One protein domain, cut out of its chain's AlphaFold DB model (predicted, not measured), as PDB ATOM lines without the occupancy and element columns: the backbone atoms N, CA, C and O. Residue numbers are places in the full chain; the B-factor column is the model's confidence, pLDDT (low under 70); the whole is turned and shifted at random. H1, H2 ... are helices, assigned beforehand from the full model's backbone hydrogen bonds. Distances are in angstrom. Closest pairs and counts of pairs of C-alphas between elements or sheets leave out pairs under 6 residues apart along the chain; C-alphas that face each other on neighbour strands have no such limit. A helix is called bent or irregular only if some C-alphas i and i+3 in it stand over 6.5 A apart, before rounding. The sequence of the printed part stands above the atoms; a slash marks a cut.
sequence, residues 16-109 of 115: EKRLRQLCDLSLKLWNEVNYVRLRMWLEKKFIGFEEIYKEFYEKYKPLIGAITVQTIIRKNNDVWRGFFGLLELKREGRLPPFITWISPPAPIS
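What this domain is: This is residues 16 to 109 of the 115 residues of an uncharacterized protein of Nitrososphaeria archaeon (UniProt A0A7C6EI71). Three helices form a loose up-and-down bundle, each running against the one before: H1 and H2 make a hairpin, H3 packs on both with residues 66 to 76, and the unnamed tail, residues 92 to 109, folds back from H3's far end. The printed part has 94 residues, all helix in class, with no named strand. It is loose, with a radius of gyration of the C-alphas of 15.4 A, and spans 47 by 31 by 20 A.

Where its parts are: H1, residues 16 to 42, begins at C-alpha (-2.362, 14.543, -37.618) and is 38.3 A long. H2 is residues 49 to 64. H3, residues 66 to 91, is 37.6 A long and ends at (41.699, 5.068, -49.348).

How they stand to each other: H1, with residues 22 to 33 alone, touches H2 at a shallow tilt of 12 degrees, opposite ways; the closest C-alphas, of Leu 22 and Ile 64, are 6.3 A apart. H2 is irregular, C-alphas 59 and 62 being 7.1 A apart, with a kink of 35 degrees near residue 58. H2 and H3, a hairpin with a tight link, touch at Lys 61 and Val 69, their closest C-alphas, 6.3 A apart. H1 and H3 touch, closest at the C-alphas of Trp 30 and Ile 72, 6.7 A, at 38 degrees, only just steep, the same way. Every O i to N i+4 pair is within hydrogen-bond range in H1 and H3; in H2, 10 of 12.

The domain as a whole: The C-alphas farthest apart, of Lys 17 and Gly 93, are 48.8 A apart. The printed part has no cut, and neither link between helices is long. The pLDDT is under 70 at residues 46 to 48 and 107 to 109.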
ATOM      1  N   GLU A  16      -3.437  15.316 -38.239       89.06
ATOM      2  CA  GLU A  16      -2.362  14.543 -37.618       89.06
ATOM      3  C   GLU A  16      -2.298  13.112 -38.175       89.06
ATOM      4  O   GLU A  16      -1.226  12.646 -38.573       89.06
ATOM      5  N   LYS A  17      -3.441  12.421 -38.280       90.75
ATOM      6  CA  LYS A  17      -3.510  11.068 -38.860       90.75
ATOM      7  C   LYS A  17      -3.008  11.042 -40.303       90.75
ATOM      8  O   LYS A  17      -2.225  10.161 -40.659       90.75
ATOM      9  N   ARG A  18      -3.403  12.019 -41.123       89.06
ATOM     10  CA  ARG A  18      -2.938  12.140 -42.517       89.06
ATOM     11  C   ARG A  18      -1.429  12.386 -42.594       89.06
ATOM     12  O   ARG A  18      -0.746  11.753 -43.398       89.06
ATOM     13  N   LEU A  19      -0.887  13.255 -41.740       88.88
ATOM     14  CA  LEU A  19       0.555  13.512 -41.670       88.88
ATOM     15  C   LEU A  19       1.334  12.259 -41.259       88.88
ATOM     16  O   LEU A  19       2.344  11.942 -41.886       88.88
ATOM     17  N   ARG A  20       0.843  11.505 -40.268       89.31
ATOM     18  CA  ARG A  20       1.445  10.227 -39.856       89.31
ATOM     19  C   ARG A  20       1.479   9.223 -41.006       89.31
ATOM     20  O   ARG A  20       2.536   8.671 -41.285       89.31
ATOM     21  N   GLN A  21       0.380   9.075 -41.748       90.19
ATOM     22  CA  GLN A  21       0.334   8.207 -42.932       90.19
ATOM     23  C   GLN A  21       1.353   8.616 -44.006       90.19
ATOM     24  O   GLN A  21       2.036   7.762 -44.576       90.19
ATOM     25  N   LEU A  22       1.505   9.919 -44.269       89.38
ATOM     26  CA  LEU A  22       2.522  10.425 -45.199       89.38
ATOM     27  C   LEU A  22       3.945  10.127 -44.706       89.38
ATOM     28  O   LEU A  22       4.803   9.739 -45.507       89.38
ATOM     29  N   CYS A  23       4.202  10.277 -43.404       89.12
ATOM     30  CA  CYS A  23       5.477   9.923 -42.788       89.12
ATOM     31  C   CYS A  23       5.769   8.423 -42.908       89.12
ATOM     32  O   CYS A  23       6.871   8.063 -43.321       89.12
ATOM     33  N   ASP A  24       4.796   7.556 -42.635       90.50
ATOM     34  CA  ASP A  24       4.953   6.101 -42.719       90.50
ATOM     35  C   ASP A  24       5.275   5.646 -44.146       90.50
ATOM     36  O   ASP A  24       6.205   4.865 -44.373       90.50
ATOM     37  N   LEU A  25       4.564   6.187 -45.137       91.38
ATOM     38  CA  LEU A  25       4.835   5.917 -46.549       91.38
ATOM     39  C   LEU A  25       6.213   6.436 -46.977       91.38
ATOM     40  O   LEU A  25       6.934   5.756 -47.712       91.38
ATOM     41  N   SER A  26       6.610   7.609 -46.482       89.06
ATOM     42  CA  SER A  26       7.935   8.185 -46.737       89.06
ATOM     43  C   SER A  26       9.054   7.333 -46.131       89.06
ATOM     44  O   SER A  26      10.070   7.083 -46.785       89.06
ATOM     45  N   LEU A  27       8.861   6.839 -44.905       90.56
ATOM     46  CA  LEU A  27       9.774   5.915 -44.233       90.56
ATOM     47  C   LEU A  27       9.882   4.595 -44.996       90.56
ATOM     48  O   LEU A  27      10.987   4.078 -45.177       90.56
ATOM     49  N   LYS A  28       8.758   4.067 -45.488       91.12
ATOM     50  CA  LYS A  28       8.734   2.847 -46.296       91.12
ATOM     51  C   LYS A  28       9.522   3.016 -47.594       91.12
ATOM     52  O   LYS A  28      10.392   2.192 -47.869       91.12
ATOM     53  N   LEU A  29       9.300   4.109 -48.330       91.94
ATOM     54  CA  LEU A  29      10.072   4.436 -49.532       91.94
ATOM     55  C   LEU A  29      11.574   4.531 -49.225       91.94
ATOM     56  O   LEU A  29      12.384   3.925 -49.925       91.94
ATOM     57  N   TRP A  30      11.954   5.255 -48.166       91.06
ATOM     58  CA  TRP A  30      13.356   5.371 -47.759       91.06
ATOM     59  C   TRP A  30      13.981   4.001 -47.481       91.06
ATOM     60  O   TRP A  30      15.082   3.713 -47.952       91.06
ATOM     61  N   ASN A  31      13.289   3.156 -46.717       90.69
ATOM     62  CA  ASN A  31      13.792   1.845 -46.326       90.69
ATOM     63  C   ASN A  31      13.928   0.901 -47.524       90.69
ATOM     64  O   ASN A  31      14.960   0.242 -47.637       90.69
ATOM     65  N   GLU A  32      12.947   0.861 -48.430       90.50
ATOM     66  CA  GLU A  32      13.004   0.016 -49.631       90.50
ATOM     67  C   GLU A  32      14.155   0.435 -50.562       90.50
ATOM     68  O   GLU A  32      14.984  -0.402 -50.927       90.50
ATOM     69  N   VAL A  33      14.277   1.733 -50.874       89.69
ATOM     70  CA  VAL A  33      15.374   2.260 -51.709       89.69
ATOM     71  C   VAL A  33      16.728   1.952 -51.076       89.69
ATOM     72  O   VAL A  33      17.663   1.514 -51.751       89.69
ATOM     73  N   ASN A  34      16.850   2.161 -49.763       88.88
ATOM     74  CA  ASN A  34      18.106   1.936 -49.069       88.88
ATOM     75  C   ASN A  34      18.471   0.449 -48.981       88.88
ATOM     76  O   ASN A  34      19.643   0.104 -49.115       88.88
ATOM     77  N   TYR A  35      17.484  -0.428 -48.787       87.94
ATOM     78  CA  TYR A  35      17.684  -1.873 -48.766       87.94
ATOM     79  C   TYR A  35      18.235  -2.378 -50.101       87.94
ATOM     80  O   TYR A  35      19.259  -3.061 -50.118       87.94
ATOM     81  N   VAL A  36      17.608  -1.992 -51.218       87.75
ATOM     82  CA  VAL A  36      18.061  -2.389 -52.560       87.75
ATOM     83  C   VAL A  36      19.501  -1.933 -52.797       87.75
ATOM     84  O   VAL A  36      20.346  -2.734 -53.188       87.75
ATOM     85  N   ARG A  37      19.830  -0.682 -52.461       87.12
ATOM     86  CA  ARG A  37      21.197  -0.153 -52.607       87.12
ATOM     87  C   ARG A  37      22.222  -0.865 -51.745       87.12
ATOM     88  O   ARG A  37      23.318  -1.154 -52.216       87.12
ATOM     89  N   LEU A  38      21.871  -1.164 -50.497       87.56
ATOM     90  CA  LEU A  38      22.746  -1.902 -49.598       87.56
ATOM     91  C   LEU A  38      23.028  -3.303 -50.143       87.56
ATOM     92  O   LEU A  38      24.182  -3.722 -50.167       87.56
ATOM     93  N   ARG A  39      21.999  -4.001 -50.638       87.31
ATOM     94  CA  ARG A  39      22.154  -5.309 -51.293       87.31
ATOM     95  C   ARG A  39      23.058  -5.225 -52.516       87.31
ATOM     96  O   ARG A  39      23.980  -6.022 -52.630       87.31
ATOM     97  N   MET A  40      22.849  -4.236 -53.380       85.94
ATOM     98  CA  MET A  40      23.687  -4.000 -54.559       85.94
ATOM     99  C   MET A  40      25.151  -3.749 -54.193       85.94
ATOM    100  O   MET A  40      26.049  -4.332 -54.800       85.94
ATOM    101  N   TRP A  41      25.395  -2.924 -53.172       83.44
ATOM    102  CA  TRP A  41      26.738  -2.637 -52.676       83.44
ATOM    103  C   TRP A  41      27.417  -3.884 -52.096       83.44
ATOM    104  O   TRP A  41      28.565  -4.166 -52.436       83.44
ATOM    105  N   LEU A  42      26.701  -4.666 -51.281       83.75
ATOM    106  CA  LEU A  42      27.203  -5.917 -50.702       83.75
ATOM    107  C   LEU A  42      27.495  -6.978 -51.773       83.75
ATOM    108  O   LEU A  42      28.521  -7.651 -51.712       83.75
ATOM    109  N   GLU A  43      26.620  -7.108 -52.771       86.44
ATOM    110  CA  GLU A  43      26.763  -8.063 -53.877       86.44
ATOM    111  C   GLU A  43      27.706  -7.569 -54.989       86.44
ATOM    112  O   GLU A  43      27.950  -8.304 -55.945       86.44
ATOM    113  N   LYS A  44      28.235  -6.338 -54.891       80.19
ATOM    114  CA  LYS A  44      29.034  -5.657 -55.932       80.19
ATOM    115  C   LYS A  44      28.346  -5.608 -57.308       80.19
ATOM    116  O   LYS A  44      29.014  -5.521 -58.337       80.19
ATOM    117  N   LYS A  45      27.011  -5.647 -57.335       75.44
ATOM    118  CA  LYS A  45      26.193  -5.557 -58.552       75.44
ATOM    119  C   LYS A  45      25.689  -4.131 -58.718       75.44
ATOM    120  O   LYS A  45      24.809  -3.692 -57.984       75.44
ATOM    121  N   PHE A  46      26.214  -3.421 -59.708       66.00
ATOM    122  CA  PHE A  46      25.747  -2.084 -60.069       66.00
ATOM    123  C   PHE A  46      24.736  -2.183 -61.214       66.00
ATOM    124  O   PHE A  46      25.076  -1.984 -62.375       66.00
ATOM    125  N   ILE A  47      23.491  -2.534 -60.891       62.88
ATOM    126  CA  ILE A  47      22.360  -2.310 -61.807       62.88
ATOM    127  C   ILE A  47      22.162  -0.791 -61.936       62.88
ATOM    128  O   ILE A  47      22.427  -0.045 -60.987       62.88
ATOM    129  N   GLY A  48      21.736  -0.318 -63.107       67.06
ATOM    130  CA  GLY A  48      21.493   1.100 -63.349       67.06
ATOM    131  C   GLY A  48      20.532   1.682 -62.310       67.06
ATOM    132  O   GLY A  48      19.389   1.247 -62.186       67.06
ATOM    133  N   PHE A  49      20.985   2.693 -61.559       70.94
ATOM    134  CA  PHE A  49      20.157   3.362 -60.546       70.94
ATOM    135  C   PHE A  49      18.886   3.991 -61.131       70.94
ATOM    136  O   PHE A  49      17.932   4.228 -60.394       70.94
ATOM    137  N   GLU A  50      18.884   4.266 -62.432       74.94
ATOM    138  CA  GLU A  50      17.785   4.890 -63.160       74.94
ATOM    139  C   GLU A  50      16.578   3.956 -63.340       74.94
ATOM    140  O   GLU A  50      15.438   4.388 -63.171       74.94
ATOM    141  N   GLU A  51      16.809   2.664 -63.586       77.88
ATOM    142  CA  GLU A  51      15.730   1.676 -63.726       77.88
ATOM    143  C   GLU A  51      15.006   1.470 -62.393       77.88
ATOM    144  O   GLU A  51      13.783   1.595 -62.307       77.88
ATOM    145  N   ILE A  52      15.784   1.274 -61.325       79.88
ATOM    146  CA  ILE A  52      15.282   1.127 -59.953       79.88
ATOM    147  C   ILE A  52      14.558   2.406 -59.507       79.88
ATOM    148  O   ILE A  52      13.517   2.355 -58.852       79.88
ATOM    149  N   TYR A  53      15.090   3.577 -59.876       82.88
ATOM    150  CA  TYR A  53      14.449   4.861 -59.608       82.88
ATOM    151  C   TYR A  53      13.058   4.940 -60.236       82.88
ATOM    152  O   TYR A  53      12.117   5.340 -59.554       82.88
ATOM    153  N   LYS A  54      12.921   4.555 -61.510       87.88
ATOM    154  CA  LYS A  54      11.644   4.618 -62.224       87.88
ATOM    155  C   LYS A  54      10.599   3.710 -61.577       87.88
ATOM    156  O   LYS A  54       9.458   4.134 -61.413       87.88
ATOM    157  N   GLU A  55      10.997   2.517 -61.144       89.88
ATOM    158  CA  GLU A  55      10.115   1.587 -60.434       89.88
ATOM    159  C   GLU A  55       9.592   2.187 -59.117       89.88
ATOM    160  O   GLU A  55       8.379   2.253 -58.896       89.88
ATOM    161  N   PHE A  56      10.484   2.699 -58.262       90.19
ATOM    162  CA  PHE A  56      10.074   3.343 -57.010       90.19
ATOM    163  C   PHE A  56       9.267   4.620 -57.246       90.19
ATOM    164  O   PHE A  56       8.326   4.905 -56.501       90.19
ATOM    165  N   TYR A  57       9.615   5.382 -58.278       91.12
ATOM    166  CA  TYR A  57       8.907   6.598 -58.634       91.12
ATOM    167  C   TYR A  57       7.459   6.300 -59.016       91.12
ATOM    168  O   TYR A  57       6.554   6.846 -58.388       91.12
ATOM    169  N   GLU A  58       7.220   5.394 -59.963       92.62
ATOM    170  CA  GLU A  58       5.859   5.050 -60.395       92.62
ATOM    171  C   GLU A  58       5.045   4.376 -59.279       92.62
ATOM    172  O   GLU A  58       3.852   4.644 -59.144       92.62
ATOM    173  N   LYS A  59       5.685   3.582 -58.407       93.19
ATOM    174  CA  LYS A  59       5.024   2.942 -57.258       93.19
ATOM    175  C   LYS A  59       4.529   3.943 -56.209       93.19
ATOM    176  O   LYS A  59       3.427   3.786 -55.687       93.19
ATOM    177  N   TYR A  60       5.331   4.953 -55.864       92.12
ATOM    178  CA  TYR A  60       5.034   5.857 -54.739       92.12
ATOM    179  C   TYR A  60       4.471   7.220 -55.150       92.12
ATOM    180  O   TYR A  60       3.841   7.890 -54.328       92.12
ATOM    181  N   LYS A  61       4.642   7.634 -56.410       92.81
ATOM    182  CA  LYS A  61       4.073   8.874 -56.957       92.81
ATOM    183  C   LYS A  61       2.567   9.023 -56.696       92.81
ATOM    184  O   LYS A  61       2.197  10.112 -56.254       92.81
ATOM    185  N   PRO A  62       1.704   8.006 -56.914       93.12
ATOM    186  CA  PRO A  62       0.273   8.146 -56.635       93.12
ATOM    187  C   PRO A  62      -0.062   8.186 -55.135       93.12
ATOM    188  O   PRO A  62      -1.167   8.580 -54.785       93.12
ATOM    189  N   LEU A  63       0.866   7.798 -54.249       91.06
ATOM    190  CA  LEU A  63       0.621   7.673 -52.807       91.06
ATOM    191  C   LEU A  63       1.013   8.930 -52.021       91.06
ATOM    192  O   LEU A  63       0.243   9.407 -51.198       91.06
ATOM    193  N   ILE A  64       2.222   9.454 -52.256       90.06
ATOM    194  CA  ILE A  64       2.789  10.576 -51.477       90.06
ATOM    195  C   ILE A  64       3.140  11.798 -52.332       90.06
ATOM    196  O   ILE A  64       3.682  12.785 -51.829       90.06
ATOM    197  N   GLY A  65       2.837  11.738 -53.630       91.81
ATOM    198  CA  GLY A  65       3.081  12.809 -54.586       91.81
ATOM    199  C   GLY A  65       4.488  12.795 -55.187       91.81
ATOM    200  O   GLY A  65       5.486  12.467 -54.542       91.81
ATOM    201  N   ALA A  66       4.575  13.212 -56.452       91.50
ATOM    202  CA  ALA A  66       5.804  13.191 -57.250       91.50
ATOM    203  C   ALA A  66       6.983  13.938 -56.603       91.50
ATOM    204  O   ALA A  66       8.124  13.478 -56.675       91.50
ATOM    205  N   ILE A  67       6.713  15.092 -55.984       91.44
ATOM    206  CA  ILE A  67       7.740  15.965 -55.395       91.44
ATOM    207  C   ILE A  67       8.356  15.309 -54.155       91.44
ATOM    208  O   ILE A  67       9.579  15.306 -53.994       91.44
ATOM    209  N   THR A  68       7.522  14.720 -53.299       90.56
ATOM    210  CA  THR A  68       7.953  14.043 -52.072       90.56
ATOM    211  C   THR A  68       8.835  12.845 -52.403       90.56
ATOM    212  O   THR A  68       9.940  12.732 -51.872       90.56
ATOM    213  N   VAL A  69       8.406  12.006 -53.354       93.50
ATOM    214  CA  VAL A  69       9.181  10.842 -53.815       93.50
ATOM    215  C   VAL A  69      10.549  11.264 -54.345       93.50
ATOM    216  O   VAL A  69      11.576  10.756 -53.892       93.50
ATOM    217  N   GLN A  70      10.582  12.241 -55.255       92.62
ATOM    218  CA  GLN A  70      11.832  12.768 -55.806       92.62
ATOM    219  C   GLN A  70      12.753  13.317 -54.719       92.62
ATOM    220  O   GLN A  70      13.956  13.059 -54.731       92.62
ATOM    221  N   THR A  71      12.195  14.048 -53.754       93.19
ATOM    222  CA  THR A  71      12.963  14.637 -52.655       93.19
ATOM    223  C   THR A  71      13.601  13.561 -51.781       93.19
ATOM    224  O   THR A  71      14.793  13.656 -51.480       93.19
ATOM    225  N   ILE A  72      12.845  12.520 -51.422       91.00
ATOM    226  CA  ILE A  72      13.327  11.387 -50.621       91.00
ATOM    227  C   ILE A  72      14.449  10.654 -51.355       91.00
ATOM    228  O   ILE A  72      15.518  10.431 -50.781       91.00
ATOM    229  N   ILE A  73      14.250  10.336 -52.636       89.81
ATOM    230  CA  ILE A  73      15.256   9.621 -53.425       89.81
ATOM    231  C   ILE A  73      16.515  10.476 -53.607       89.81
ATOM    232  O   ILE A  73      17.623   9.985 -53.393       89.81
ATOM    233  N   ARG A  74      16.374  11.771 -53.912       90.56
ATOM    234  CA  ARG A  74      17.513  12.696 -54.001       90.56
ATOM    235  C   ARG A  74      18.298  12.732 -52.693       90.56
ATOM    236  O   ARG A  74      19.518  12.614 -52.715       90.56
ATOM    237  N   LYS A  75      17.616  12.833 -51.550       90.94
ATOM    238  CA  LYS A  75      18.289  12.856 -50.249       90.94
ATOM    239  C   LYS A  75      19.000  11.537 -49.950       90.94
ATOM    240  O   LYS A  75      20.098  11.548 -49.399       90.94
ATOM    241  N   ASN A  76      18.422  10.409 -50.360       90.56
ATOM    242  CA  ASN A  76      19.085   9.113 -50.277       90.56
ATOM    243  C   ASN A  76      20.344   9.064 -51.169       90.56
ATOM    244  O   ASN A  76      21.385   8.588 -50.722       90.56
ATOM    245  N   ASN A  77      20.294   9.618 -52.390       89.31
ATOM    246  CA  ASN A  77      21.467   9.751 -53.269       89.31
ATOM    247  C   ASN A  77      22.592  10.545 -52.605       89.31
ATOM    248  O   ASN A  77      23.744  10.124 -52.665       89.31
ATOM    249  N   ASP A  78      22.263  11.666 -51.961       89.88
ATOM    250  CA  ASP A  78      23.249  12.506 -51.277       89.88
ATOM    251  C   ASP A  78      23.938  11.750 -50.132       89.88
ATOM    252  O   ASP A  78      25.153  11.847 -49.970       89.88
ATOM    253  N   VAL A  79      23.183  10.949 -49.369       90.12
ATOM    254  CA  VAL A  79      23.734  10.115 -48.288       90.12
ATOM    255  C   VAL A  79      24.706   9.068 -48.837       90.12
ATOM    256  O   VAL A  79      25.804   8.913 -48.303       90.12
ATOM    257  N   TRP A  80      24.343   8.379 -49.921       88.88
ATOM    258  CA  TRP A  80      25.234   7.410 -50.568       88.88
ATOM    259  C   TRP A  80      26.466   8.074 -51.189       88.88
ATOM    260  O   TRP A  80      27.572   7.559 -51.046       88.88
ATOM    261  N   ARG A  81      26.313   9.251 -51.808       89.12
ATOM    262  CA  ARG A  81      27.439  10.044 -52.322       89.12
ATOM    263  C   ARG A  81      28.409  10.423 -51.202       89.12
ATOM    264  O   ARG A  81      29.615  10.272 -51.372       89.12
ATOM    265  N   GLY A  82      27.891  10.861 -50.053       89.38
ATOM    266  CA  GLY A  82      28.699  11.152 -48.869       89.38
ATOM    267  C   GLY A  82      29.445   9.921 -48.351       89.38
ATOM    268  O   GLY A  82      30.636  10.001 -48.065       89.38
ATOM    269  N   PHE A  83      28.778   8.764 -48.299       89.25
ATOM    270  CA  PHE A  83      29.412   7.497 -47.926       89.25
ATOM    271  C   PHE A  83      30.562   7.119 -48.870       89.25
ATOM    272  O   PHE A  83      31.650   6.791 -48.397       89.25
ATOM    273  N   PHE A  84      30.369   7.216 -50.188       88.44
ATOM    274  CA  PHE A  84      31.439   6.935 -51.149       88.44
ATOM    275  C   PHE A  84      32.604   7.923 -51.036       88.44
ATOM    276  O   PHE A  84      33.755   7.493 -51.061       88.44
ATOM    277  N   GLY A  85      32.326   9.211 -50.814       89.62
ATOM    278  CA  GLY A  85      33.371  10.206 -50.552       89.62
ATOM    279  C   GLY A  85      34.193   9.885 -49.299       89.62
ATOM    280  O   GLY A  85      35.415  10.009 -49.307       89.62
ATOM    281  N   LEU A  86      33.555   9.391 -48.231       89.50
ATOM    282  CA  LEU A  86      34.266   8.932 -47.032       89.50
ATOM    283  C   LEU A  86      35.141   7.699 -47.304       89.50
ATOM    284  O   LEU A  86      36.256   7.615 -46.786       89.50
ATOM    285  N   LEU A  87      34.668   6.750 -48.118       88.56
ATOM    286  CA  LEU A  87      35.473   5.592 -48.523       88.56
ATOM    287  C   LEU A  87      36.698   6.004 -49.349       88.56
ATOM    288  O   LEU A  87      37.779   5.445 -49.155       88.56
ATOM    289  N   GLU A  88      36.548   6.986 -50.233       89.12
ATOM    290  CA  GLU A  88      37.649   7.535 -51.023       89.12
ATOM    291  C   GLU A  88      38.684   8.241 -50.137       89.12
ATOM    292  O   GLU A  88      39.867   7.910 -50.206       89.12
ATOM    293  N   LEU A  89      38.247   9.096 -49.205       89.25
ATOM    294  CA  LEU A  89      39.134   9.733 -48.223       89.25
ATOM    295  C   LEU A  89      39.881   8.716 -47.352       89.25
ATOM    296  O   LEU A  89      41.052   8.923 -47.026       89.25
ATOM    297  N   LYS A  90      39.227   7.604 -46.985       87.00
ATOM    298  CA  LYS A  90      39.875   6.499 -46.266       87.00
ATOM    299  C   LYS A  90      40.964   5.842 -47.114       87.00
ATOM    300  O   LYS A  90      42.034   5.554 -46.588       87.00
ATOM    301  N   ARG A  91      40.711   5.625 -48.409       86.38
ATOM    302  CA  ARG A  91      41.699   5.068 -49.348       86.38
ATOM    303  C   ARG A  91      42.897   6.000 -49.540       86.38
ATOM    304  O   ARG A  91      44.017   5.520 -49.649       86.38
ATOM    305  N   GLU A  92      42.669   7.310 -49.552       90.88
ATOM    306  CA  GLU A  92      43.716   8.334 -49.679       90.88
ATOM    307  C   GLU A  92      44.480   8.615 -48.372       90.88
ATOM    308  O   GLU A  92      45.422   9.402 -48.372       90.88
ATOM    309  N   GLY A  93      44.074   8.022 -47.241       85.62
ATOM    310  CA  GLY A  93      44.678   8.298 -45.932       85.62
ATOM    311  C   GLY A  93      44.380   9.702 -45.388       85.62
ATOM    312  O   GLY A  93      45.035  10.156 -44.455       85.62
ATOM    313  N   ARG A  94      43.385  10.397 -45.955       88.81
ATOM    314  CA  ARG A  94      42.985  11.772 -45.594       88.81
ATOM    315  C   ARG A  94      41.792  11.815 -44.643       88.81
ATOM    316  O   ARG A  94      41.204  12.873 -44.422       88.81
ATOM    317  N   LEU A  95      41.392  10.660 -44.118       86.31
ATOM    318  CA  LEU A  95      40.293  10.570 -43.174       86.31
ATOM    319  C   LEU A  95      40.705  11.224 -41.844       86.31
ATOM    320  O   LEU A  95      41.805  10.953 -41.358       86.31
ATOM    321  N   PRO A  96      39.852  12.066 -41.234       83.12
ATOM    322  CA  PRO A  96      40.151  12.621 -39.926       83.12
ATOM    323  C   PRO A  96      40.435  11.511 -38.900       83.12
ATOM    324  O   PRO A  96      39.703  10.518 -38.870       83.12
ATOM    325  N   PRO A  97      41.441  11.676 -38.024       78.56
ATOM    326  CA  PRO A  97      41.925  10.606 -37.146       78.56
ATOM    327  C   PRO A  97      40.887  10.117 -36.125       78.56
ATOM    328  O   PRO A  97      40.997   9.010 -35.613       78.56
ATOM    329  N   PHE A  98      39.855  10.920 -35.842       83.38
ATOM    330  CA  PHE A  98      38.752  10.542 -34.958       83.38
ATOM    331  C   PHE A  98      37.691   9.655 -35.633       83.38
ATOM    332  O   PHE A  98      36.839   9.098 -34.942       83.38
ATOM    333  N   ILE A  99      37.707   9.510 -36.964       82.19
ATOM    334  CA  ILE A  99      36.786   8.624 -37.686       82.19
ATOM    335  C   ILE A  99      37.462   7.265 -37.858       82.19
ATOM    336  O   ILE A  99      38.288   7.064 -38.741       82.19
ATOM    337  N   THR A 100      37.087   6.307 -37.017       73.56
ATOM    338  CA  THR A 100      37.672   4.957 -37.015       73.56
ATOM    339  C   THR A 100      36.914   3.976 -37.911       73.56
ATOM    340  O   THR A 100      37.491   3.015 -38.425       73.56
ATOM    341  N   TRP A 101      35.624   4.223 -38.146       77.12
ATOM    342  CA  TRP A 101      34.739   3.315 -38.865       77.12
ATOM    343  C   TRP A 101      33.774   4.069 -39.783       77.12
ATOM    344  O   TRP A 101      33.180   5.071 -39.393       77.12
ATOM    345  N   ILE A 102      33.594   3.562 -41.006       80.06
ATOM    346  CA  ILE A 102      32.637   4.091 -41.982       80.06
ATOM    347  C   ILE A 102      31.634   2.976 -42.264       80.06
ATOM    348  O   ILE A 102      31.977   1.968 -42.877       80.06
ATOM    349  N   SER A 103      30.402   3.152 -41.790       77.75
ATOM    350  CA  SER A 103      29.309   2.209 -42.046       77.75
ATOM    351  C   SER A 103      28.551   2.589 -43.315       77.75
ATOM    352  O   SER A 103      28.361   3.785 -43.557       77.75
ATOM    353  N   PRO A 104      28.062   1.613 -44.097       79.94
ATOM    354  CA  PRO A 104      27.116   1.900 -45.163       79.94
ATOM    355  C   PRO A 104      25.827   2.518 -44.592       79.94
ATOM    356  O   PRO A 104      25.472   2.256 -43.437       79.94
ATOM    357  N   PRO A 105      25.101   3.337 -45.374       82.06
ATOM    358  CA  PRO A 105      23.839   3.920 -44.938       82.06
ATOM    359  C   PRO A 105      22.840   2.844 -44.496       82.06
ATOM    360  O   PRO A 105      22.476   1.963 -45.275       82.06
ATOM    361  N   ALA A 106      22.368   2.921 -43.251       72.81
ATOM    362  CA  ALA A 106      21.390   1.980 -42.706       72.81
ATOM    363  C   ALA A 106      19.938   2.482 -42.883       72.81
ATOM    364  O   ALA A 106      19.701   3.697 -42.763       72.81
ATOM    365  N   PRO A 107      18.966   1.568 -43.115       68.69
ATOM    366  CA  PRO A 107      17.536   1.861 -43.024       68.69
ATOM    367  C   PRO A 107      17.193   2.557 -41.704       68.69
ATOM    368  O   PRO A 107      17.764   2.245 -40.658       68.69
ATOM    369  N   ILE A 108      16.258   3.506 -41.740       64.50
ATOM    370  CA  ILE A 108      15.871   4.285 -40.550       64.50
ATOM    371  C   ILE A 108      15.164   3.386 -39.527       64.50
ATOM    372  O   ILE A 108      15.328   3.583 -38.326       64.50
ATOM    373  N   SER A 109      14.474   2.337 -39.985       56.66
ATOM    374  CA  SER A 109      13.818   1.347 -39.120       56.66
ATOM    375  C   SER A 109      14.773   0.589 -38.190       56.66
ATOM    376  O   SER A 109      14.329   0.080 -37.169       56.66
TER     377      SER A 109